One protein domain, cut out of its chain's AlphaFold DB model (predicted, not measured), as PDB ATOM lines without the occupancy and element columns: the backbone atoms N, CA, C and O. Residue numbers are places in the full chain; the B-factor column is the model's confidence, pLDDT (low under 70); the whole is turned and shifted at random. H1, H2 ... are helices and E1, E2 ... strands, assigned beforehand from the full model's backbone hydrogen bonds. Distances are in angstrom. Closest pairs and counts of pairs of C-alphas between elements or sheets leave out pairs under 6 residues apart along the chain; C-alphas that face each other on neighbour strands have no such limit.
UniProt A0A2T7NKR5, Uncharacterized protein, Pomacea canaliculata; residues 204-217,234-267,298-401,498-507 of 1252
ATOM      1  N   PHE A 204     124.998  91.425 100.787       87.94
ATOM      2  CA  PHE A 204     123.638  90.974 101.079       87.94
ATOM      3  C   PHE A 204     122.836  90.812  99.793       87.94
ATOM      4  O   PHE A 204     122.852  91.689  98.937       87.94
ATOM      5  N   PHE A 205     122.094  89.712  99.684       87.25
ATOM      6  CA  PHE A 205     121.125  89.477  98.614       87.25
ATOM      7  C   PHE A 205     119.726  89.429  99.232       87.25
ATOM      8  O   PHE A 205     119.516  88.741 100.234       87.25
ATOM      9  N   VAL A 206     118.781  90.172  98.657       84.62
ATOM     10  CA  VAL A 206     117.415  90.334  99.166       84.62
ATOM     11  C   VAL A 206     116.405  90.109  98.027       84.62
ATOM     12  O   VAL A 206     116.404  90.876  97.061       84.62
ATOM     13  N   PRO A 207     115.533  89.085  98.124       71.44
ATOM     14  CA  PRO A 207     115.590  87.983  99.091       71.44
ATOM     15  C   PRO A 207     116.894  87.154  98.980       71.44
ATOM     16  O   PRO A 207     117.473  87.054  97.899       71.44
ATOM     17  N   PRO A 208     117.354  86.500 100.068       72.31
ATOM     18  CA  PRO A 208     118.600  85.714 100.075       72.31
ATOM     19  C   PRO A 208     118.525  84.407  99.264       72.31
ATOM     20  O   PRO A 208     119.539  83.720  99.099       72.31
ATOM     21  N   VAL A 209     117.327  84.073  98.774       71.50
ATOM     22  CA  VAL A 209     117.000  83.000  97.830       71.50
ATOM     23  C   VAL A 209     115.967  83.565  96.852       71.50
ATOM     24  O   VAL A 209     114.961  84.117  97.288       71.50
ATOM     25  N   TYR A 210     116.194  83.424  95.545       72.88
ATOM     26  CA  TYR A 210     115.267  83.907  94.514       72.88
ATOM     27  C   TYR A 210     114.090  82.934  94.338       72.88
ATOM     28  O   TYR A 210     114.279  81.797  93.890       72.88
ATOM     29  N   PHE A 211     112.879  83.371  94.687       69.00
ATOM     30  CA  PHE A 211     111.658  82.564  94.614       69.00
ATOM     31  C   PHE A 211     111.060  82.561  93.202       69.00
ATOM     32  O   PHE A 211     110.962  83.602  92.566       69.00
ATOM     33  N   ASN A 212     110.623  81.404  92.704       65.31
ATOM     34  CA  ASN A 212     109.967  81.322  91.397       65.31
ATOM     35  C   ASN A 212     108.577  82.000  91.427       65.31
ATOM     36  O   ASN A 212     107.810  81.806  92.369       65.31
ATOM     37  N   THR A 213     108.241  82.748  90.375       63.47
ATOM     38  CA  THR A 213     107.053  83.611  90.243       63.47
ATOM     39  C   THR A 213     105.745  82.858  89.932       63.47
ATOM     40  O   THR A 213     104.706  83.475  89.674       63.47
ATOM     41  N   THR A 214     105.751  81.517  89.987       61.09
ATOM     42  CA  THR A 214     104.566  80.662  89.780       61.09
ATOM     43  C   THR A 214     103.400  81.064  90.689       61.09
ATOM     44  O   THR A 214     103.474  81.010  91.916       61.09
ATOM     45  N   ARG A 215     102.274  81.420  90.062       60.81
ATOM     46  CA  ARG A 215     101.060  81.906  90.729       60.81
ATOM     47  C   ARG A 215     100.214  80.763  91.292       60.81
ATOM     48  O   ARG A 215     100.127  79.692  90.699       60.81
ATOM     49  N   TYR A 216      99.518  81.018  92.399       61.16
ATOM     50  CA  TYR A 216      98.614  80.062  93.049       61.16
ATOM     51  C   TYR A 216      97.183  80.614  93.106       61.16
ATOM     52  O   TYR A 216      96.963  81.741  93.538       61.16
ATOM     53  N   THR A 217      96.191  79.807  92.725       59.94
ATOM     54  CA  THR A 217      94.765  80.107  92.918       59.94
ATOM     55  C   THR A 217      94.244  79.520  94.223       59.94
ATOM     56  O   THR A 217      94.189  78.303  94.409       59.94
ATOM     57  N   ALA A 234     105.670  79.302  80.342       65.38
ATOM     58  CA  ALA A 234     107.009  78.834  80.005       65.38
ATOM     59  C   ALA A 234     108.028  79.987  79.990       65.38
ATOM     60  O   ALA A 234     109.136  79.814  80.493       65.38
ATOM     61  N   ARG A 235     107.633  81.179  79.518       67.12
ATOM     62  CA  ARG A 235     108.500  82.369  79.496       67.12
ATOM     63  C   ARG A 235     108.789  82.909  80.898       67.12
ATOM     64  O   ARG A 235     109.902  83.346  81.160       67.12
ATOM     65  N   ALA A 236     107.843  82.811  81.836       69.31
ATOM     66  CA  ALA A 236     108.109  83.148  83.239       69.31
ATOM     67  C   ALA A 236     109.099  82.155  83.878       69.31
ATOM     68  O   ALA A 236     110.002  82.556  84.607       69.31
ATOM     69  N   VAL A 237     108.989  80.860  83.554       73.94
ATOM     70  CA  VAL A 237     109.931  79.834  84.035       73.94
ATOM     71  C   VAL A 237     111.338  80.019  83.448       73.94
ATOM     72  O   VAL A 237     112.314  79.768  84.156       73.94
ATOM     73  N   THR A 238     111.471  80.462  82.194       75.25
ATOM     74  CA  THR A 238     112.775  80.806  81.595       75.25
ATOM     75  C   THR A 238     113.354  82.079  82.215       75.25
ATOM     76  O   THR A 238     114.493  82.053  82.683       75.25
ATOM     77  N   HIS A 239     112.556  83.147  82.350       81.56
ATOM     78  CA  HIS A 239     112.963  84.391  83.017       81.56
ATOM     79  C   HIS A 239     113.477  84.151  84.447       81.56
ATOM     80  O   HIS A 239     114.561  84.613  84.801       81.56
ATOM     81  N   ASP A 240     112.767  83.357  85.251       79.75
ATOM     82  CA  ASP A 240     113.179  83.049  86.625       79.75
ATOM     83  C   ASP A 240     114.522  82.291  86.688       79.75
ATOM     84  O   ASP A 240     115.365  82.595  87.535       79.75
ATOM     85  N   LYS A 241     114.759  81.329  85.780       80.56
ATOM     86  CA  LYS A 241     116.053  80.620  85.667       80.56
ATOM     87  C   LYS A 241     117.180  81.568  85.266       80.56
ATOM     88  O   LYS A 241     118.283  81.480  85.806       80.56
ATOM     89  N   ASN A 242     116.896  82.473  84.332       84.62
ATOM     90  CA  ASN A 242     117.833  83.477  83.848       84.62
ATOM     91  C   ASN A 242     118.291  84.405  84.977       84.62
ATOM     92  O   ASN A 242     119.495  84.579  85.171       84.62
ATOM     93  N   VAL A 243     117.362  84.921  85.787       86.50
ATOM     94  CA  VAL A 243     117.720  85.737  86.955       86.50
ATOM     95  C   VAL A 243     118.465  84.902  88.011       86.50
ATOM     96  O   VAL A 243     119.471  85.365  88.545       86.50
ATOM     97  N   GLN A 244     118.067  83.648  88.270       84.50
ATOM     98  CA  GLN A 244     118.794  82.758  89.195       84.50
ATOM     99  C   GLN A 244     120.260  82.524  88.784       84.50
ATOM    100  O   GLN A 244     121.148  82.606  89.634       84.50
ATOM    101  N   ARG A 245     120.531  82.283  87.495       86.31
ATOM    102  CA  ARG A 245     121.890  82.109  86.946       86.31
ATOM    103  C   ARG A 245     122.743  83.371  87.115       86.31
ATOM    104  O   ARG A 245     123.880  83.283  87.575       86.31
ATOM    105  N   VAL A 246     122.173  84.538  86.811       89.25
ATOM    106  CA  VAL A 246     122.823  85.849  86.985       89.25
ATOM    107  C   VAL A 246     123.170  86.109  88.453       89.25
ATOM    108  O   VAL A 246     124.295  86.496  88.760       89.25
ATOM    109  N   LEU A 247     122.247  85.835  89.379       88.94
ATOM    110  CA  LEU A 247     122.482  86.019  90.815       88.94
ATOM    111  C   LEU A 247     123.514  85.045  91.384       88.94
ATOM    112  O   LEU A 247     124.287  85.434  92.257       88.94
ATOM    113  N   TYR A 248     123.557  83.805  90.890       86.38
ATOM    114  CA  TYR A 248     124.580  82.841  91.291       86.38
ATOM    115  C   TYR A 248     125.983  83.310  90.873       86.38
ATOM    116  O   TYR A 248     126.892  83.343  91.704       86.38
ATOM    117  N   CYS A 249     126.126  83.776  89.626       86.44
ATOM    118  CA  CYS A 249     127.355  84.381  89.110       86.44
ATOM    119  C   CYS A 249     127.793  85.603  89.937       86.44
ATOM    120  O   CYS A 249     128.915  85.633  90.444       86.44
ATOM    121  N   LEU A 250     126.896  86.578  90.139       89.62
ATOM    122  CA  LEU A 250     127.184  87.799  90.902       89.62
ATOM    123  C   LEU A 250     127.555  87.517  92.362       89.62
ATOM    124  O   LEU A 250     128.461  88.157  92.890       89.62
ATOM    125  N   ARG A 251     126.881  86.565  93.017       88.06
ATOM    126  CA  ARG A 251     127.164  86.192  94.410       88.06
ATOM    127  C   ARG A 251     128.527  85.530  94.553       88.06
ATOM    128  O   ARG A 251     129.309  85.935  95.404       88.06
ATOM    129  N   HIS A 252     128.827  84.555  93.697       84.44
ATOM    130  CA  HIS A 252     130.116  83.871  93.721       84.44
ATOM    131  C   HIS A 252     131.265  84.841  93.420       84.44
ATOM    132  O   HIS A 252     132.295  84.783  94.087       84.44
ATOM    133  N   TRP A 253     131.078  85.771  92.473       88.00
ATOM    134  CA  TRP A 253     132.022  86.864  92.236       88.00
ATOM    135  C   TRP A 253     132.209  87.738  93.483       88.00
ATOM    136  O   TRP A 253     133.345  87.873  93.929       88.00
ATOM    137  N   ALA A 254     131.130  88.223  94.107       85.12
ATOM    138  CA  ALA A 254     131.188  89.048  95.321       85.12
ATOM    139  C   ALA A 254     131.950  88.378  96.479       85.12
ATOM    140  O   ALA A 254     132.775  89.018  97.132       85.12
ATOM    141  N   ASP A 255     131.711  87.081  96.702       79.69
ATOM    142  CA  ASP A 255     132.392  86.284  97.727       79.69
ATOM    143  C   ASP A 255     133.906  86.125  97.432       79.69
ATOM    144  O   ASP A 255     134.711  86.003  98.359       79.69
ATOM    145  N   HIS A 256     134.314  86.161  96.154       77.12
ATOM    146  CA  HIS A 256     135.719  86.068  95.728       77.12
ATOM    147  C   HIS A 256     136.442  87.427  95.734       77.12
ATOM    148  O   HIS A 256     137.591  87.501  96.177       77.12
ATOM    149  N   SER A 257     135.788  88.499  95.276       73.06
ATOM    150  CA  SER A 257     136.337  89.864  95.231       73.06
ATOM    151  C   SER A 257     136.232  90.613  96.569       73.06
ATOM    152  O   SER A 257     137.006  91.540  96.807       73.06
ATOM    153  N   ARG A 258     135.352  90.161  97.477       77.12
ATOM    154  CA  ARG A 258     135.000  90.784  98.775       77.12
ATOM    155  C   ARG A 258     134.302  92.142  98.636       77.12
ATOM    156  O   ARG A 258     134.580  93.074  99.393       77.12
ATOM    157  N   GLU A 259     133.399  92.243  97.668       77.94
ATOM    158  CA  GLU A 259     132.671  93.477  97.347       77.94
ATOM    159  C   GLU A 259     131.487  93.724  98.299       77.94
ATOM    160  O   GLU A 259     130.627  92.866  98.507       77.94
ATOM    161  N   ASN A 260     131.417  94.929  98.871       79.56
ATOM    162  CA  ASN A 260     130.439  95.289  99.906       79.56
ATOM    163  C   ASN A 260     129.182  95.920  99.292       79.56
ATOM    164  O   ASN A 260     129.006  97.144  99.312       79.56
ATOM    165  N   MET A 261     128.324  95.076  98.715       84.38
ATOM    166  CA  MET A 261     127.096  95.491  98.030       84.38
ATOM    167  C   MET A 261     125.815  94.857  98.589       84.38
ATOM    168  O   MET A 261     125.805  93.708  99.035       84.38
ATOM    169  N   PHE A 262     124.719  95.607  98.498       87.88
ATOM    170  CA  PHE A 262     123.368  95.186  98.861       87.88
ATOM    171  C   PHE A 262     122.535  95.024  97.581       87.88
ATOM    172  O   PHE A 262     122.240  95.996  96.886       87.88
ATOM    173  N   VAL A 263     122.200  93.781  97.239       88.88
ATOM    174  CA  VAL A 263     121.569  93.382  95.977       88.88
ATOM    175  C   VAL A 263     120.091  93.088  96.209       88.88
ATOM    176  O   VAL A 263     119.743  92.140  96.912       88.88
ATOM    177  N   VAL A 264     119.215  93.883  95.601       87.25
ATOM    178  CA  VAL A 264     117.755  93.758  95.686       87.25
ATOM    179  C   VAL A 264     117.204  93.188  94.382       87.25
ATOM    180  O   VAL A 264     117.580  93.618  93.291       87.25
ATOM    181  N   THR A 265     116.291  92.229  94.499       84.62
ATOM    182  CA  THR A 265     115.586  91.583  93.383       84.62
ATOM    183  C   THR A 265     114.119  91.372  93.747       84.62
ATOM    184  O   THR A 265     113.763  91.429  94.922       84.62
ATOM    185  N   GLN A 266     113.266  91.111  92.752       73.56
ATOM    186  CA  GLN A 266     111.827  90.844  92.947       73.56
ATOM    187  C   GLN A 266     111.033  91.987  93.613       73.56
ATOM    188  O   GLN A 266     109.937  91.758  94.117       73.56
ATOM    189  N   LEU A 267     111.558  93.217  93.616       75.00
ATOM    190  CA  LEU A 267     110.854  94.381  94.150       75.00
ATOM    191  C   LEU A 267     109.859  94.909  93.109       75.00
ATOM    192  O   LEU A 267     110.276  95.477  92.097       75.00
ATOM    193  N   LYS A 298     106.766  96.048  83.658       56.88
ATOM    194  CA  LYS A 298     107.648  95.108  84.366       56.88
ATOM    195  C   LYS A 298     108.723  95.860  85.167       56.88
ATOM    196  O   LYS A 298     109.254  96.874  84.713       56.88
ATOM    197  N   CYS A 299     109.024  95.365  86.362       65.19
ATOM    198  CA  CYS A 299     109.945  96.014  87.297       65.19
ATOM    199  C   CYS A 299     111.412  95.773  86.902       65.19
ATOM    200  O   CYS A 299     111.669  94.961  86.014       65.19
ATOM    201  N   PHE A 300     112.383  96.469  87.502       71.56
ATOM    202  CA  PHE A 300     113.784  96.078  87.310       71.56
ATOM    203  C   PHE A 300     114.024  94.694  87.929       71.56
ATOM    204  O   PHE A 300     113.496  94.375  88.994       71.56
ATOM    205  N   ASP A 301     114.814  93.862  87.259       83.19
ATOM    206  CA  ASP A 301     115.096  92.505  87.733       83.19
ATOM    207  C   ASP A 301     116.169  92.506  88.835       83.19
ATOM    208  O   ASP A 301     116.186  91.624  89.697       83.19
ATOM    209  N   LEU A 302     117.041  93.522  88.814       87.06
ATOM    210  CA  LEU A 302     118.215  93.659  89.667       87.06
ATOM    211  C   LEU A 302     118.474  95.132  90.031       87.06
ATOM    212  O   LEU A 302     118.557  95.989  89.153       87.06
ATOM    213  N   MET A 303     118.692  95.415  91.315       88.56
ATOM    214  CA  MET A 303     119.258  96.678  91.798       88.56
ATOM    215  C   MET A 303     120.414  96.383  92.754       88.56
ATOM    216  O   MET A 303     120.217  95.767  93.797       88.56
ATOM    217  N   ILE A 304     121.619  96.841  92.418       87.69
ATOM    218  CA  ILE A 304     122.811  96.720  93.265       87.69
ATOM    219  C   ILE A 304     123.089  98.078  93.903       87.69
ATOM    220  O   ILE A 304     123.352  99.043  93.193       87.69
ATOM    221  N   ILE A 305     123.089  98.154  95.231       84.94
ATOM    222  CA  ILE A 305     123.537  99.326  95.987       84.94
ATOM    223  C   ILE A 305     124.976  99.056  96.438       84.94
ATOM    224  O   ILE A 305     125.207  98.164  97.254       84.94
ATOM    225  N   HIS A 306     125.951  99.802  95.910       78.38
ATOM    226  CA  HIS A 306     127.366  99.648  96.257       78.38
ATOM    227  C   HIS A 306     127.934 100.897  96.939       78.38
ATOM    228  O   HIS A 306     127.935 101.993  96.369       78.38
ATOM    229  N   ARG A 307     128.511 100.704  98.135       65.12
ATOM    230  CA  ARG A 307     128.990 101.770  99.031       65.12
ATOM    231  C   ARG A 307     129.926 102.789  98.371       65.12
ATOM    232  O   ARG A 307     129.902 103.952  98.759       65.12
ATOM    233  N   GLN A 308     130.749 102.378  97.403       63.50
ATOM    234  CA  GLN A 308     131.715 103.272  96.745       63.50
ATOM    235  C   GLN A 308     131.281 103.760  95.355       63.50
ATOM    236  O   GLN A 308     131.932 104.645  94.796       63.50
ATOM    237  N   HIS A 309     130.254 103.162  94.741       68.88
ATOM    238  CA  HIS A 309     129.981 103.341  93.303       68.88
ATOM    239  C   HIS A 309     128.542 103.752  92.960       68.88
ATOM    240  O   HIS A 309     128.272 104.015  91.786       68.88
ATOM    241  N   GLY A 310     127.661 103.878  93.959       74.94
ATOM    242  CA  GLY A 310     126.273 104.316  93.795       74.94
ATOM    243  C   GLY A 310     125.316 103.143  93.624       74.94
ATOM    244  O   GLY A 310     125.444 102.131  94.314       74.94
ATOM    245  N   VAL A 311     124.349 103.282  92.717       82.69
ATOM    246  CA  VAL A 311     123.346 102.243  92.450       82.69
ATOM    247  C   VAL A 311     123.417 101.799  90.998       82.69
ATOM    248  O   VAL A 311     123.427 102.628  90.095       82.69
ATOM    249  N   VAL A 312     123.452 100.488  90.767       86.44
ATOM    250  CA  VAL A 312     123.422  99.876  89.434       86.44
ATOM    251  C   VAL A 312     122.061  99.222  89.216       86.44
ATOM    252  O   VAL A 312     121.654  98.365  89.999       86.44
ATOM    253  N   LEU A 313     121.366  99.615  88.151       87.44
ATOM    254  CA  LEU A 313     120.073  99.064  87.746       87.44
ATOM    255  C   LEU A 313     120.259  98.103  86.571       87.44
ATOM    256  O   LEU A 313     120.814  98.483  85.536       87.44
ATOM    257  N   GLY A 314     119.794  96.867  86.744       87.88
ATOM    258  CA  GLY A 314     119.876  95.793  85.762       87.88
ATOM    259  C   GLY A 314     118.501  95.291  85.327       87.88
ATOM    260  O   GLY A 314     117.626  95.019  86.153       87.88
ATOM    261  N   VAL A 315     118.337  95.124  84.016       89.19
ATOM    262  CA  VAL A 315     117.208  94.406  83.405       89.19
ATOM    263  C   VAL A 315     117.735  93.124  82.770       89.19
ATOM    264  O   VAL A 315     118.742  93.149  82.056       89.19
ATOM    265  N   VAL A 316     117.053  92.010  83.042       88.44
ATOM    266  CA  VAL A 316     117.356  90.696  82.470       88.44
ATOM    267  C   VAL A 316     116.437  90.473  81.272       88.44
ATOM    268  O   VAL A 316     115.215  90.387  81.402       88.44
ATOM    269  N   VAL A 317     117.045  90.416  80.092       87.75
ATOM    270  CA  VAL A 317     116.373  90.293  78.800       87.75
ATOM    271  C   VAL A 317     116.370  88.826  78.387       87.75
ATOM    272  O   VAL A 317     117.421  88.233  78.140       87.75
ATOM    273  N   ASP A 318     115.175  88.247  78.320       81.50
ATOM    274  CA  ASP A 318     114.938  86.911  77.776       81.50
ATOM    275  C   ASP A 318     114.555  87.044  76.293       81.50
ATOM    276  O   ASP A 318     113.681  87.847  75.955       81.50
ATOM    277  N   VAL A 319     115.236  86.310  75.409       80.94
ATOM    278  CA  VAL A 319     115.085  86.430  73.947       80.94
ATOM    279  C   VAL A 319     114.695  85.069  73.376       80.94
ATOM    280  O   VAL A 319     115.491  84.134  73.360       80.94
ATOM    281  N   ASP A 320     113.447  84.968  72.922       71.12
ATOM    282  CA  ASP A 320     112.801  83.728  72.466       71.12
ATOM    283  C   ASP A 320     113.129  83.440  70.985       71.12
ATOM    284  O   ASP A 320     112.277  83.537  70.089       71.12
ATOM    285  N   LEU A 321     114.414  83.161  70.729       70.38
ATOM    286  CA  LEU A 321     114.916  82.677  69.441       70.38
ATOM    287  C   LEU A 321     114.428  81.235  69.234       70.38
ATOM    288  O   LEU A 321     114.653  80.372  70.084       70.38
ATOM    289  N   ALA A 322     113.732  80.979  68.127       55.38
ATOM    290  CA  ALA A 322     113.091  79.693  67.874       55.38
ATOM    291  C   ALA A 322     113.888  78.855  66.865       55.38
ATOM    292  O   ALA A 322     114.295  79.388  65.840       55.38
ATOM    293  N   ASP A 323     114.024  77.560  67.183       56.12
ATOM    294  CA  ASP A 323     114.435  76.397  66.365       56.12
ATOM    295  C   ASP A 323     114.976  76.698  64.947       56.12
ATOM    296  O   ASP A 323     114.216  77.228  64.134       56.12
ATOM    297  N   ASP A 324     116.217  76.244  64.657       57.19
ATOM    298  CA  ASP A 324     117.146  76.339  63.482       57.19
ATOM    299  C   ASP A 324     116.602  76.594  62.046       57.19
ATOM    300  O   ASP A 324     117.351  76.735  61.080       57.19
ATOM    301  N   SER A 325     115.289  76.591  61.875       55.78
ATOM    302  CA  SER A 325     114.501  76.965  60.704       55.78
ATOM    303  C   SER A 325     114.313  78.474  60.471       55.78
ATOM    304  O   SER A 325     113.886  78.843  59.372       55.78
ATOM    305  N   ARG A 326     114.595  79.339  61.458       59.88
ATOM    306  CA  ARG A 326     114.632  80.803  61.271       59.88
ATOM    307  C   ARG A 326     115.930  81.261  60.601       59.88
ATOM    308  O   ARG A 326     116.910  80.526  60.538       59.88
ATOM    309  N   GLY A 327     115.912  82.479  60.059       67.00
ATOM    310  CA  GLY A 327     117.092  83.139  59.497       67.00
ATOM    311  C   GLY A 327     117.508  84.357  60.318       67.00
ATOM    312  O   GLY A 327     116.653  85.010  60.916       67.00
ATOM    313  N   ASP A 328     118.802  84.687  60.271       73.69
ATOM    314  CA  ASP A 328     119.450  85.758  61.049       73.69
ATOM    315  C   ASP A 328     118.658  87.084  61.080       73.69
ATOM    316  O   ASP A 328     118.593  87.736  62.114       73.69
ATOM    317  N   GLU A 329     118.007  87.466  59.975       74.06
ATOM    318  CA  GLU A 329     117.222  88.707  59.833       74.06
ATOM    319  C   GLU A 329     115.917  88.718  60.671       74.06
ATOM    320  O   GLU A 329     115.504  89.767  61.175       74.06
ATOM    321  N   GLU A 330     115.271  87.561  60.875       75.06
ATOM    322  CA  GLU A 330     114.078  87.421  61.736       75.06
ATOM    323  C   GLU A 330     114.469  87.384  63.223       75.06
ATOM    324  O   GLU A 330     113.782  87.957  64.078       75.06
ATOM    325  N   ASP A 331     115.615  86.777  63.531       81.12
ATOM    326  CA  ASP A 331     116.168  86.735  64.883       81.12
ATOM    327  C   ASP A 331     116.759  88.090  65.305       81.12
ATOM    328  O   ASP A 331     116.496  88.535  66.421       81.12
ATOM    329  N   ASP A 332     117.438  88.825  64.417       83.56
ATOM    330  CA  ASP A 332     117.891  90.200  64.678       83.56
ATOM    331  C   ASP A 332     116.709  91.154  64.869       83.56
ATOM    332  O   ASP A 332     116.714  91.961  65.799       83.56
ATOM    333  N   THR A 333     115.638  91.003  64.080       83.75
ATOM    334  CA  THR A 333     114.373  91.720  64.321       83.75
ATOM    335  C   THR A 333     113.822  91.415  65.723       83.75
ATOM    336  O   THR A 333     113.383  92.322  66.433       83.75
ATOM    337  N   THR A 334     113.890  90.154  66.163       83.94
ATOM    338  CA  THR A 334     113.447  89.727  67.502       83.94
ATOM    339  C   THR A 334     114.328  90.323  68.611       83.94
ATOM    340  O   THR A 334     113.802  90.873  69.581       83.94
ATOM    341  N   ILE A 335     115.656  90.296  68.448       86.81
ATOM    342  CA  ILE A 335     116.637  90.887  69.374       86.81
ATOM    343  C   ILE A 335     116.410  92.398  69.514       86.81
ATOM    344  O   ILE A 335     116.354  92.904  70.635       86.81
ATOM    345  N   LEU A 336     116.230  93.117  68.401       85.00
ATOM    346  CA  LEU A 336     115.997  94.566  68.387       85.00
ATOM    347  C   LEU A 336     114.673  94.949  69.069       85.00
ATOM    348  O   LEU A 336     114.636  95.915  69.835       85.00
ATOM    349  N   CYS A 337     113.602  94.168  68.881       84.31
ATOM    350  CA  CYS A 337     112.353  94.361  69.625       84.31
ATOM    351  C   CYS A 337     112.548  94.169  71.140       84.31
ATOM    352  O   CYS A 337     112.198  95.063  71.915       84.31
ATOM    353  N   CYS A 338     113.158  93.057  71.567       83.94
ATOM    354  CA  CYS A 338     113.453  92.794  72.981       83.94
ATOM    355  C   CYS A 338     114.358  93.873  73.603       83.94
ATOM    356  O   CYS A 338     114.150  94.275  74.749       83.94
ATOM    357  N   LEU A 339     115.334  94.383  72.846       87.25
ATOM    358  CA  LEU A 339     116.218  95.469  73.264       87.25
ATOM    359  C   LEU A 339     115.463  96.796  73.443       87.25
ATOM    360  O   LEU A 339     115.687  97.491  74.434       87.25
ATOM    361  N   SER A 340     114.551  97.147  72.530       85.81
ATOM    362  CA  SER A 340     113.748  98.375  72.641       85.81
ATOM    363  C   SER A 340     112.845  98.358  73.883       85.81
ATOM    364  O   SER A 340     112.802  99.335  74.640       85.81
ATOM    365  N   ASP A 341     112.194  97.222  74.162       83.94
ATOM    366  CA  ASP A 341     111.406  97.035  75.386       83.94
ATOM    367  C   ASP A 341     112.283  97.115  76.650       83.94
ATOM    368  O   ASP A 341     111.913  97.790  77.616       83.94
ATOM    369  N   ALA A 342     113.479  96.515  76.634       85.62
ATOM    370  CA  ALA A 342     114.423  96.564  77.751       85.62
ATOM    371  C   ALA A 342     114.965  97.982  78.024       85.62
ATOM    372  O   ALA A 342     115.036  98.406  79.180       85.62
ATOM    373  N   ILE A 343     115.280  98.758  76.980       85.44
ATOM    374  CA  ILE A 343     115.667 100.176  77.099       85.44
ATOM    375  C   ILE A 343     114.522 100.988  77.719       85.44
ATOM    376  O   ILE A 343     114.753 101.805  78.613       85.44
ATOM    377  N   GLN A 344     113.274 100.744  77.308       82.88
ATOM    378  CA  GLN A 344     112.112 101.390  77.918       82.88
ATOM    379  C   GLN A 344     111.889 100.976  79.381       82.88
ATOM    380  O   GLN A 344     111.493 101.819  80.187       82.88
ATOM    381  N   GLN A 345     112.104  99.705  79.729       83.25
ATOM    382  CA  GLN A 345     112.005  99.192  81.099       83.25
ATOM    383  C   GLN A 345     113.059  99.850  82.002       83.25
ATOM    384  O   GLN A 345     112.728 100.311  83.093       83.25
ATOM    385  N   LEU A 346     114.298  99.978  81.517       84.06
ATOM    386  CA  LEU A 346     115.426 100.534  82.268       84.06
ATOM    387  C   LEU A 346     115.362 102.067  82.415       84.06
ATOM    388  O   LEU A 346     115.688 102.584  83.481       84.06
ATOM    389  N   LYS A 347     114.834 102.796  81.421       80.81
ATOM    390  CA  LYS A 347     114.492 104.229  81.563       80.81
ATOM    391  C   LYS A 347     113.427 104.460  82.646       80.81
ATOM    392  O   LYS A 347     113.576 105.340  83.484       80.81
ATOM    393  N   LYS A 348     112.386 103.620  82.692       77.12
ATOM    394  CA  LYS A 348     111.335 103.696  83.728       77.12
ATOM    395  C   LYS A 348     111.856 103.278  85.111       77.12
ATOM    396  O   LYS A 348     111.404 103.822  86.113       77.12
ATOM    397  N   ALA A 349     112.820 102.356  85.175       79.62
ATOM    398  CA  ALA A 349     113.528 102.018  86.411       79.62
ATOM    399  C   ALA A 349     114.332 103.216  86.944       79.62
ATOM    400  O   ALA A 349     114.252 103.519  88.131       79.62
ATOM    401  N   GLU A 350     115.047 103.931  86.071       79.56
ATOM    402  CA  GLU A 350     115.757 105.172  86.402       79.56
ATOM    403  C   GLU A 350     114.804 106.277  86.886       79.56
ATOM    404  O   GLU A 350     115.074 106.872  87.930       79.56
ATOM    405  N   ASP A 351     113.666 106.501  86.217       77.50
ATOM    406  CA  ASP A 351     112.630 107.449  86.669       77.50
ATOM    407  C   ASP A 351     112.114 107.104  88.080       77.50
ATOM    408  O   ASP A 351     111.970 107.978  88.939       77.50
ATOM    409  N   ILE A 352     111.833 105.820  88.337       76.38
ATOM    410  CA  ILE A 352     111.267 105.352  89.609       76.38
ATOM    411  C   ILE A 352     112.308 105.398  90.728       76.38
ATOM    412  O   ILE A 352     111.987 105.848  91.824       76.38
ATOM    413  N   VAL A 353     113.559 105.019  90.468       76.19
ATOM    414  CA  VAL A 353     114.649 105.127  91.450       76.19
ATOM    415  C   VAL A 353     114.982 106.595  91.728       76.19
ATOM    416  O   VAL A 353     115.142 106.962  92.887       76.19
ATOM    417  N   SER A 354     114.953 107.467  90.716       74.88
ATOM    418  CA  SER A 354     115.080 108.922  90.897       74.88
ATOM    419  C   SER A 354     113.924 109.514  91.711       74.88
ATOM    420  O   SER A 354     114.128 110.450  92.478       74.88
ATOM    421  N   HIS A 355     112.712 108.962  91.595       77.44
ATOM    422  CA  HIS A 355     111.573 109.340  92.431       77.44
ATOM    423  C   HIS A 355     111.704 108.807  93.870       77.44
ATOM    424  O   HIS A 355     111.476 109.564  94.810       77.44
ATOM    425  N   VAL A 356     112.133 107.555  94.062       73.88
ATOM    426  CA  VAL A 356     112.424 106.956  95.383       73.88
ATOM    427  C   VAL A 356     113.568 107.681  96.099       73.88
ATOM    428  O   VAL A 356     113.553 107.762  97.318       73.88
ATOM    429  N   MET A 357     114.525 108.240  95.353       71.56
ATOM    430  CA  MET A 357     115.625 109.064  95.868       71.56
ATOM    431  C   MET A 357     115.344 110.575  95.826       71.56
ATOM    432  O   MET A 357     116.227 111.366  96.153       71.56
ATOM    433  N   SER A 358     114.139 111.009  95.430       68.06
ATOM    434  CA  SER A 358     113.813 112.444  95.300       68.06
ATOM    435  C   SER A 358     113.734 113.182  96.641       68.06
ATOM    436  O   SER A 358     113.706 114.412  96.675       68.06
ATOM    437  N   ASP A 359     113.733 112.436  97.745       63.44
ATOM    438  CA  ASP A 359     113.887 112.923  99.107       63.44
ATOM    439  C   ASP A 359     115.286 112.648  99.690       63.44
ATOM    440  O   ASP A 359     115.424 112.625 100.909       63.44
ATOM    441  N   LEU A 360     116.336 112.515  98.867       55.53
ATOM    442  CA  LEU A 360     117.750 112.497  99.280       55.53
ATOM    443  C   LEU A 360     118.494 113.759  98.791       55.53
ATOM    444  O   LEU A 360     118.171 114.307  97.742       55.53
ATOM    445  N   SER A 361     119.511 114.231  99.529       40.66
ATOM    446  CA  SER A 361     120.266 115.450  99.159       40.66
ATOM    447  C   SER A 361     121.466 115.243  98.251       40.66
ATOM    448  O   SER A 361     121.912 116.174  97.582       40.66
ATOM    449  N   GLN A 362     122.022 114.036  98.256       48.25
ATOM    450  CA  GLN A 362     123.195 113.682  97.474       48.25
ATOM    451  C   GLN A 362     122.733 112.827  96.299       48.25
ATOM    452  O   GLN A 362     122.177 111.747  96.497       48.25
ATOM    453  N   CYS A 363     122.970 113.302  95.075       47.84
ATOM    454  CA  CYS A 363     122.701 112.527  93.869       47.84
ATOM    455  C   CYS A 363     123.652 111.323  93.812       47.84
ATOM    456  O   CYS A 363     124.798 111.448  93.376       47.84
ATOM    457  N   LEU A 364     123.180 110.157  94.257       57.41
ATOM    458  CA  LEU A 364     123.891 108.897  94.065       57.41
ATOM    459  C   LEU A 364     124.033 108.630  92.556       57.41
ATOM    460  O   LEU A 364     123.050 108.768  91.826       57.41
ATOM    461  N   PRO A 365     125.219 108.236  92.057       65.69
ATOM    462  CA  PRO A 365     125.378 107.926  90.645       65.69
ATOM    463  C   PRO A 365     124.586 106.659  90.301       65.69
ATOM    464  O   PRO A 365     124.943 105.557  90.725       65.69
ATOM    465  N   VAL A 366     123.512 106.831  89.526       73.88
ATOM    466  CA  VAL A 366     122.712 105.735  88.970       73.88
ATOM    467  C   VAL A 366     123.367 105.253  87.676       73.88
ATOM    468  O   VAL A 366     123.522 105.994  86.705       73.88
ATOM    469  N   ARG A 367     123.777 103.988  87.681       80.94
ATOM    470  CA  ARG A 367     124.423 103.272  86.578       80.94
ATOM    471  C   ARG A 367     123.445 102.236  86.032       80.94
ATOM    472  O   ARG A 367     122.564 101.771  86.751       80.94
ATOM    473  N   LYS A 368     123.577 101.888  84.756       85.25
ATOM    474  CA  LYS A 368     122.596 101.083  84.019       85.25
ATOM    475  C   LYS A 368     123.302  99.971  83.253       85.25
ATOM    476  O   LYS A 368     124.376 100.198  82.710       85.25
ATOM    477  N   THR A 369     122.704  98.783  83.233       89.06
ATOM    478  CA  THR A 369     123.229  97.588  82.556       89.06
ATOM    479  C   THR A 369     122.082  96.763  81.982       89.06
ATOM    480  O   THR A 369     121.018  96.645  82.593       89.06
ATOM    481  N   LEU A 370     122.311  96.145  80.825       90.56
ATOM    482  CA  LEU A 370     121.439  95.098  80.289       90.56
ATOM    483  C   LEU A 370     122.138  93.745  80.407       90.56
ATOM    484  O   LEU A 370     123.365  93.658  80.325       90.56
ATOM    485  N   ILE A 371     121.352  92.704  80.659       91.06
ATOM    486  CA  ILE A 371     121.836  91.352  80.920       91.06
ATOM    487  C   ILE A 371     121.057  90.406  80.008       91.06
ATOM    488  O   ILE A 371     119.839  90.327  80.119       91.06
ATOM    489  N   PHE A 372     121.745  89.689  79.121       90.81
ATOM    490  CA  PHE A 372     121.162  88.798  78.114       90.81
ATOM    491  C   PHE A 372     121.691  87.367  78.305       90.81
ATOM    492  O   PHE A 372     122.651  86.973  77.642       90.81
ATOM    493  N   PRO A 373     121.115  86.547  79.205       86.31
ATOM    494  CA  PRO A 373     121.733  85.268  79.559       86.31
ATOM    495  C   PRO A 373     121.806  84.255  78.408       86.31
ATOM    496  O   PRO A 373     122.670  83.384  78.435       86.31
ATOM    497  N   HIS A 374     120.944  84.350  77.394       83.19
ATOM    498  CA  HIS A 374     120.930  83.422  76.256       83.19
ATOM    499  C   HIS A 374     121.421  84.018  74.925       83.19
ATOM    500  O   HIS A 374     121.483  83.292  73.938       83.19
ATOM    501  N   LEU A 375     121.824  85.293  74.888       86.81
ATOM    502  CA  LEU A 375     122.341  85.940  73.677       86.81
ATOM    503  C   LEU A 375     123.855  86.148  73.780       86.81
ATOM    504  O   LEU A 375     124.333  86.679  74.782       86.81
ATOM    505  N   SER A 376     124.608  85.760  72.750       84.88
ATOM    506  CA  SER A 376     126.052  86.008  72.690       84.88
ATOM    507  C   SER A 376     126.378  87.463  72.331       84.88
ATOM    508  O   SER A 376     125.617  88.116  71.609       84.88
ATOM    509  N   VAL A 377     127.554  87.944  72.746       84.12
ATOM    510  CA  VAL A 377     128.117  89.255  72.356       84.12
ATOM    511  C   VAL A 377     128.081  89.431  70.835       84.12
ATOM    512  O   VAL A 377     127.679  90.479  70.338       84.12
ATOM    513  N   SER A 378     128.447  88.383  70.092       82.19
ATOM    514  CA  SER A 378     128.469  88.373  68.626       82.19
ATOM    515  C   SER A 378     127.088  88.541  67.984       82.19
ATOM    516  O   SER A 378     126.972  89.219  66.966       82.19
ATOM    517  N   SER A 379     126.038  87.964  68.574       84.88
ATOM    518  CA  SER A 379     124.670  88.077  68.053       84.88
ATOM    519  C   SER A 379     124.030  89.412  68.430       84.88
ATOM    520  O   SER A 379     123.395  90.040  67.588       84.88
ATOM    521  N   LEU A 380     124.271  89.905  69.651       85.38
ATOM    522  CA  LEU A 380     123.856  91.252  70.050       85.38
ATOM    523  C   LEU A 380     124.545  92.333  69.200       85.38
ATOM    524  O   LEU A 380     123.902  93.303  68.807       85.38
ATOM    525  N   GLN A 381     125.832  92.156  68.874       85.38
ATOM    526  CA  GLN A 381     126.559  93.075  67.997       85.38
ATOM    527  C   GLN A 381     126.002  93.071  66.570       85.38
ATOM    528  O   GLN A 381     125.746  94.141  66.029       85.38
ATOM    529  N   ARG A 382     125.761  91.890  65.988       85.75
ATOM    530  CA  ARG A 382     125.180  91.741  64.645       85.75
ATOM    531  C   ARG A 382     123.817  92.441  64.524       85.75
ATOM    532  O   ARG A 382     123.628  93.221  63.596       85.75
ATOM    533  N   ALA A 383     122.930  92.259  65.505       84.06
ATOM    534  CA  ALA A 383     121.652  92.966  65.563       84.06
ATOM    535  C   ALA A 383     121.827  94.497  65.666       84.06
ATOM    536  O   ALA A 383     121.186  95.254  64.940       84.06
ATOM    537  N   LEU A 384     122.726  94.971  66.536       83.19
ATOM    538  CA  LEU A 384     123.003  96.403  66.722       83.19
ATOM    539  C   LEU A 384     123.663  97.073  65.506       83.19
ATOM    540  O   LEU A 384     123.456  98.262  65.279       83.19
ATOM    541  N   GLU A 385     124.429  96.332  64.706       81.94
ATOM    542  CA  GLU A 385     124.985  96.821  63.438       81.94
ATOM    543  C   GLU A 385     123.903  96.998  62.350       81.94
ATOM    544  O   GLU A 385     124.103  97.782  61.420       81.94
ATOM    545  N   ALA A 386     122.738  96.347  62.490       79.38
ATOM    546  CA  ALA A 386     121.579  96.540  61.615       79.38
ATOM    547  C   ALA A 386     120.713  97.766  61.989       79.38
ATOM    548  O   ALA A 386     120.132  98.385  61.095       79.38
ATOM    549  N   ASP A 387     120.656  98.166  63.270       79.88
ATOM    550  CA  ASP A 387     119.974  99.394  63.725       79.88
ATOM    551  C   ASP A 387     120.905 100.327  64.522       79.88
ATOM    552  O   ASP A 387     120.938 100.359  65.756       79.88
ATOM    553  N   VAL A 388     121.612 101.173  63.771       78.00
ATOM    554  CA  VAL A 388     122.469 102.250  64.295       78.00
ATOM    555  C   VAL A 388     121.686 103.249  65.166       78.00
ATOM    556  O   VAL A 388     122.260 103.861  66.065       78.00
ATOM    557  N   GLY A 389     120.379 103.423  64.938       76.88
ATOM    558  CA  GLY A 389     119.538 104.305  65.748       76.88
ATOM    559  C   GLY A 389     119.337 103.754  67.158       76.88
ATOM    560  O   GLY A 389     119.557 104.469  68.139       76.88
ATOM    561  N   LEU A 390     118.995 102.468  67.263       80.00
ATOM    562  CA  LEU A 390     118.854 101.785  68.550       80.00
ATOM    563  C   LEU A 390     120.212 101.590  69.249       80.00
ATOM    564  O   LEU A 390     120.278 101.667  70.476       80.00
ATOM    565  N   ALA A 391     121.306 101.429  68.496       78.19
ATOM    566  CA  ALA A 391     122.665 101.393  69.042       78.19
ATOM    567  C   ALA A 391     123.085 102.717  69.711       78.19
ATOM    568  O   ALA A 391     123.675 102.703  70.795       78.19
ATOM    569  N   GLU A 392     122.739 103.866  69.121       76.31
ATOM    570  CA  GLU A 392     122.977 105.177  69.739       76.31
ATOM    571  C   GLU A 392     122.004 105.472  70.896       76.31
ATOM    572  O   GLU A 392     122.409 106.067  71.898       76.31
ATOM    573  N   GLU A 393     120.752 104.997  70.838       79.38
ATOM    574  CA  GLU A 393     119.838 105.061  71.990       79.38
ATOM    575  C   GLU A 393     120.365 104.233  73.178       79.38
ATOM    576  O   GLU A 393     120.324 104.695  74.324       79.38
ATOM    577  N   LEU A 394     120.920 103.048  72.905       80.81
ATOM    578  CA  LEU A 394     121.579 102.186  73.883       80.81
ATOM    579  C   LEU A 394     122.833 102.861  74.471       80.81
ATOM    580  O   LEU A 394     122.952 102.948  75.693       80.81
ATOM    581  N   ARG A 395     123.723 103.416  73.631       76.31
ATOM    582  CA  ARG A 395     124.900 104.199  74.069       76.31
ATOM    583  C   ARG A 395     124.501 105.343  75.003       76.31
ATOM    584  O   ARG A 395     125.097 105.498  76.071       76.31
ATOM    585  N   GLY A 396     123.507 106.136  74.602       72.31
ATOM    586  CA  GLY A 396     123.030 107.288  75.366       72.31
ATOM    587  C   GLY A 396     122.397 106.893  76.700       72.31
ATOM    588  O   GLY A 396     122.634 107.550  77.709       72.31
ATOM    589  N   MET A 397     121.646 105.788  76.739       74.94
ATOM    590  CA  MET A 397     121.058 105.257  77.974       74.94
ATOM    591  C   MET A 397     122.127 104.767  78.971       74.94
ATOM    592  O   MET A 397     121.950 104.943  80.181       74.94
ATOM    593  N   LEU A 398     123.241 104.222  78.470       75.00
ATOM    594  CA  LEU A 398     124.351 103.645  79.243       75.00
ATOM    595  C   LEU A 398     125.466 104.643  79.640       75.00
ATOM    596  O   LEU A 398     126.428 104.242  80.292       75.00
ATOM    597  N   ASN A 399     125.344 105.939  79.314       62.22
ATOM    598  CA  ASN A 399     126.251 107.023  79.749       62.22
ATOM    599  C   ASN A 399     127.745 106.875  79.350       62.22
ATOM    600  O   ASN A 399     128.645 107.239  80.113       62.22
ATOM    601  N   ILE A 400     128.041 106.385  78.140       56.69
ATOM    602  CA  ILE A 400     129.424 106.194  77.653       56.69
ATOM    603  C   ILE A 400     129.990 107.491  77.034       56.69
ATOM    604  O   ILE A 400     129.412 108.042  76.098       56.69
ATOM    605  N   LYS A 401     131.139 107.975  77.538       46.16
ATOM    606  CA  LYS A 401     131.847 109.174  77.031       46.16
ATOM    607  C   LYS A 401     132.578 108.903  75.706       46.16
ATOM    608  O   LYS A 401     133.290 107.913  75.599       46.16
ATOM    609  N   ASP A 498     135.547  88.142  83.657       80.25
ATOM    610  CA  ASP A 498     134.541  88.851  82.854       80.25
ATOM    611  C   ASP A 498     133.629  89.717  83.733       80.25
ATOM    612  O   ASP A 498     133.420  90.897  83.443       80.25
ATOM    613  N   LEU A 499     133.131  89.176  84.854       83.56
ATOM    614  CA  LEU A 499     132.341  89.932  85.834       83.56
ATOM    615  C   LEU A 499     133.157  91.067  86.466       83.56
ATOM    616  O   LEU A 499     132.650  92.181  86.600       83.56
ATOM    617  N   GLN A 500     134.433  90.834  86.794       82.38
ATOM    618  CA  GLN A 500     135.315  91.886  87.302       82.38
ATOM    619  C   GLN A 500     135.569  92.978  86.248       82.38
ATOM    620  O   GLN A 500     135.593  94.166  86.587       82.38
ATOM    621  N   GLN A 501     135.734  92.603  84.974       77.62
ATOM    622  CA  GLN A 501     135.915  93.552  83.878       77.62
ATOM    623  C   GLN A 501     134.637  94.368  83.636       77.62
ATOM    624  O   GLN A 501     134.706  95.597  83.627       77.62
ATOM    625  N   TRP A 502     133.477  93.718  83.524       84.25
ATOM    626  CA  TRP A 502     132.162  94.359  83.420       84.25
ATOM    627  C   TRP A 502     131.912  95.340  84.572       84.25
ATOM    628  O   TRP A 502     131.562  96.496  84.324       84.25
ATOM    629  N   TRP A 503     132.185  94.935  85.818       82.88
ATOM    630  CA  TRP A 503     132.069  95.811  86.985       82.88
ATOM    631  C   TRP A 503     132.985  97.030  86.856       82.88
ATOM    632  O   TRP A 503     132.509  98.158  86.943       82.88
ATOM    633  N   SER A 504     134.266  96.836  86.518       73.19
ATOM    634  CA  SER A 504     135.227  97.938  86.335       73.19
ATOM    635  C   SER A 504     134.839  98.944  85.237       73.19
ATOM    636  O   SER A 504     135.234 100.111  85.301       73.19
ATOM    637  N   LEU A 505     134.053  98.514  84.242       70.62
ATOM    638  CA  LEU A 505     133.556  99.354  83.148       70.62
ATOM    639  C   LEU A 505     132.239 100.053  83.505       70.62
ATOM    640  O   LEU A 505     132.048 101.207  83.122       70.62
ATOM    641  N   LEU A 506     131.362  99.404  84.277       66.69
ATOM    642  CA  LEU A 506     130.191 100.049  84.875       66.69
ATOM    643  C   LEU A 506     130.578 101.070  85.941       66.69
ATOM    644  O   LEU A 506     129.934 102.115  86.042       66.69
ATOM    645  N   THR A 507     131.628 100.798  86.717       64.75
ATOM    646  CA  THR A 507     132.119 101.637  87.815       64.75
ATOM    647  C   THR A 507     133.572 102.089  87.593       64.75
ATOM    648  O   THR A 507     134.448 101.729  88.383       64.75
TER     649      THR A 507
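AT A GLANCE: This is residues 204 to 217, 234 to 267, 298 to 401 and 498 to 507 of the 1252 residues of an uncharacterized protein of Pomacea canaliculata (UniProt A0A2T7NKR5). A twisted five-stranded sheet makes the middle layer, with the long helix H2 over one face and H1 over the other. Beyond the E5 edge, H4 is side by side with H2, and H3 makes a corner with H4 and crosses H2 at residues 332 to 336; short H5 sits by E5 and H1. The printed part has 162 residues, with five named helices and five named strands, in the order E1 H1 E2 E3 E4 H2 E5 H3 H4 H5; the class is mixed, helices and strands. The mixed sheet runs E1 E2 E3 E4 E5. The whole is compact, with a radius of gyration of the C-alphas of 16.5 A and spans of 50 by 44 by 35 A.

HOW THE PARTS SIT: The sheet holds E1, residues 204 to 206, E2, 261 to 264, E3, 302 to 306, E4, 310 to 316, and E5, 366 to 372. It is twisted, its C-alphas lying up to 4.2 A off the best plane. E1 and E2 are parallel, with N 206 and O 263 at 2.8 A. E2 and E3 are antiparallel, with N 264 and O 303 at 2.8 A. E3 and E4 are an antiparallel hairpin, with N 304 and O 312 at 2.9 A. E4 and E5 are parallel, with N 367 and O 311 at 2.8 A. H2, residues 328 to 356, is on the sheet at a height of 8.8 A, over E4 and E5; E4, H2, E5 form a strand-helix-strand unit, two parallel neighbour strands joined through a helix, with a right-handed crossover. H1, residues 234 to 257, is on the opposite face, giving three layers, helices on both faces of a sheet. H4, residues 388 to 397, touches H2 at a shallow tilt of 23 degrees, the same way; the closest C-alphas, of Ile 343 and Leu 394, are 7.0 A apart. H3, residues 377 to 386, touches H2 about perpendicular, at 83 degrees, with C-alphas 332 and 383 closest at 4.8 A. H3 and H4 only just touch, only at the corner, with 3 pairs of C-alphas within 8 A. H5, residues 498 to 506, only grazes the sheet and only just touches H1, with 3 such pairs, the closest being C-alphas 253 and 499, 7.1 A. In H1 to H5 every O i to N i+4 pair is within hydrogen-bond range.

IN THESE COORDINATES: E1 begins at C-alpha 204 (123.638, 90.974, 101.079). H2 is 41.0 A long, H1 34.8 A, E5 20.2 A and E4 19.8 A. H5 ends at C-alpha 506 (130.191, 100.049, 84.875).

THE WHOLE: Cuts leave C-alpha gaps of 17.8 A from 217 to 234, 10.3 A from 267 to 298 and 21.3 A from 401 to 498. The link E4 to H2 is long. Residues 355 to 362 stand free. Mean pLDDT of the printed part is 77.2; 34 residues are under 70, among them 211 to 217 and 358 to 365.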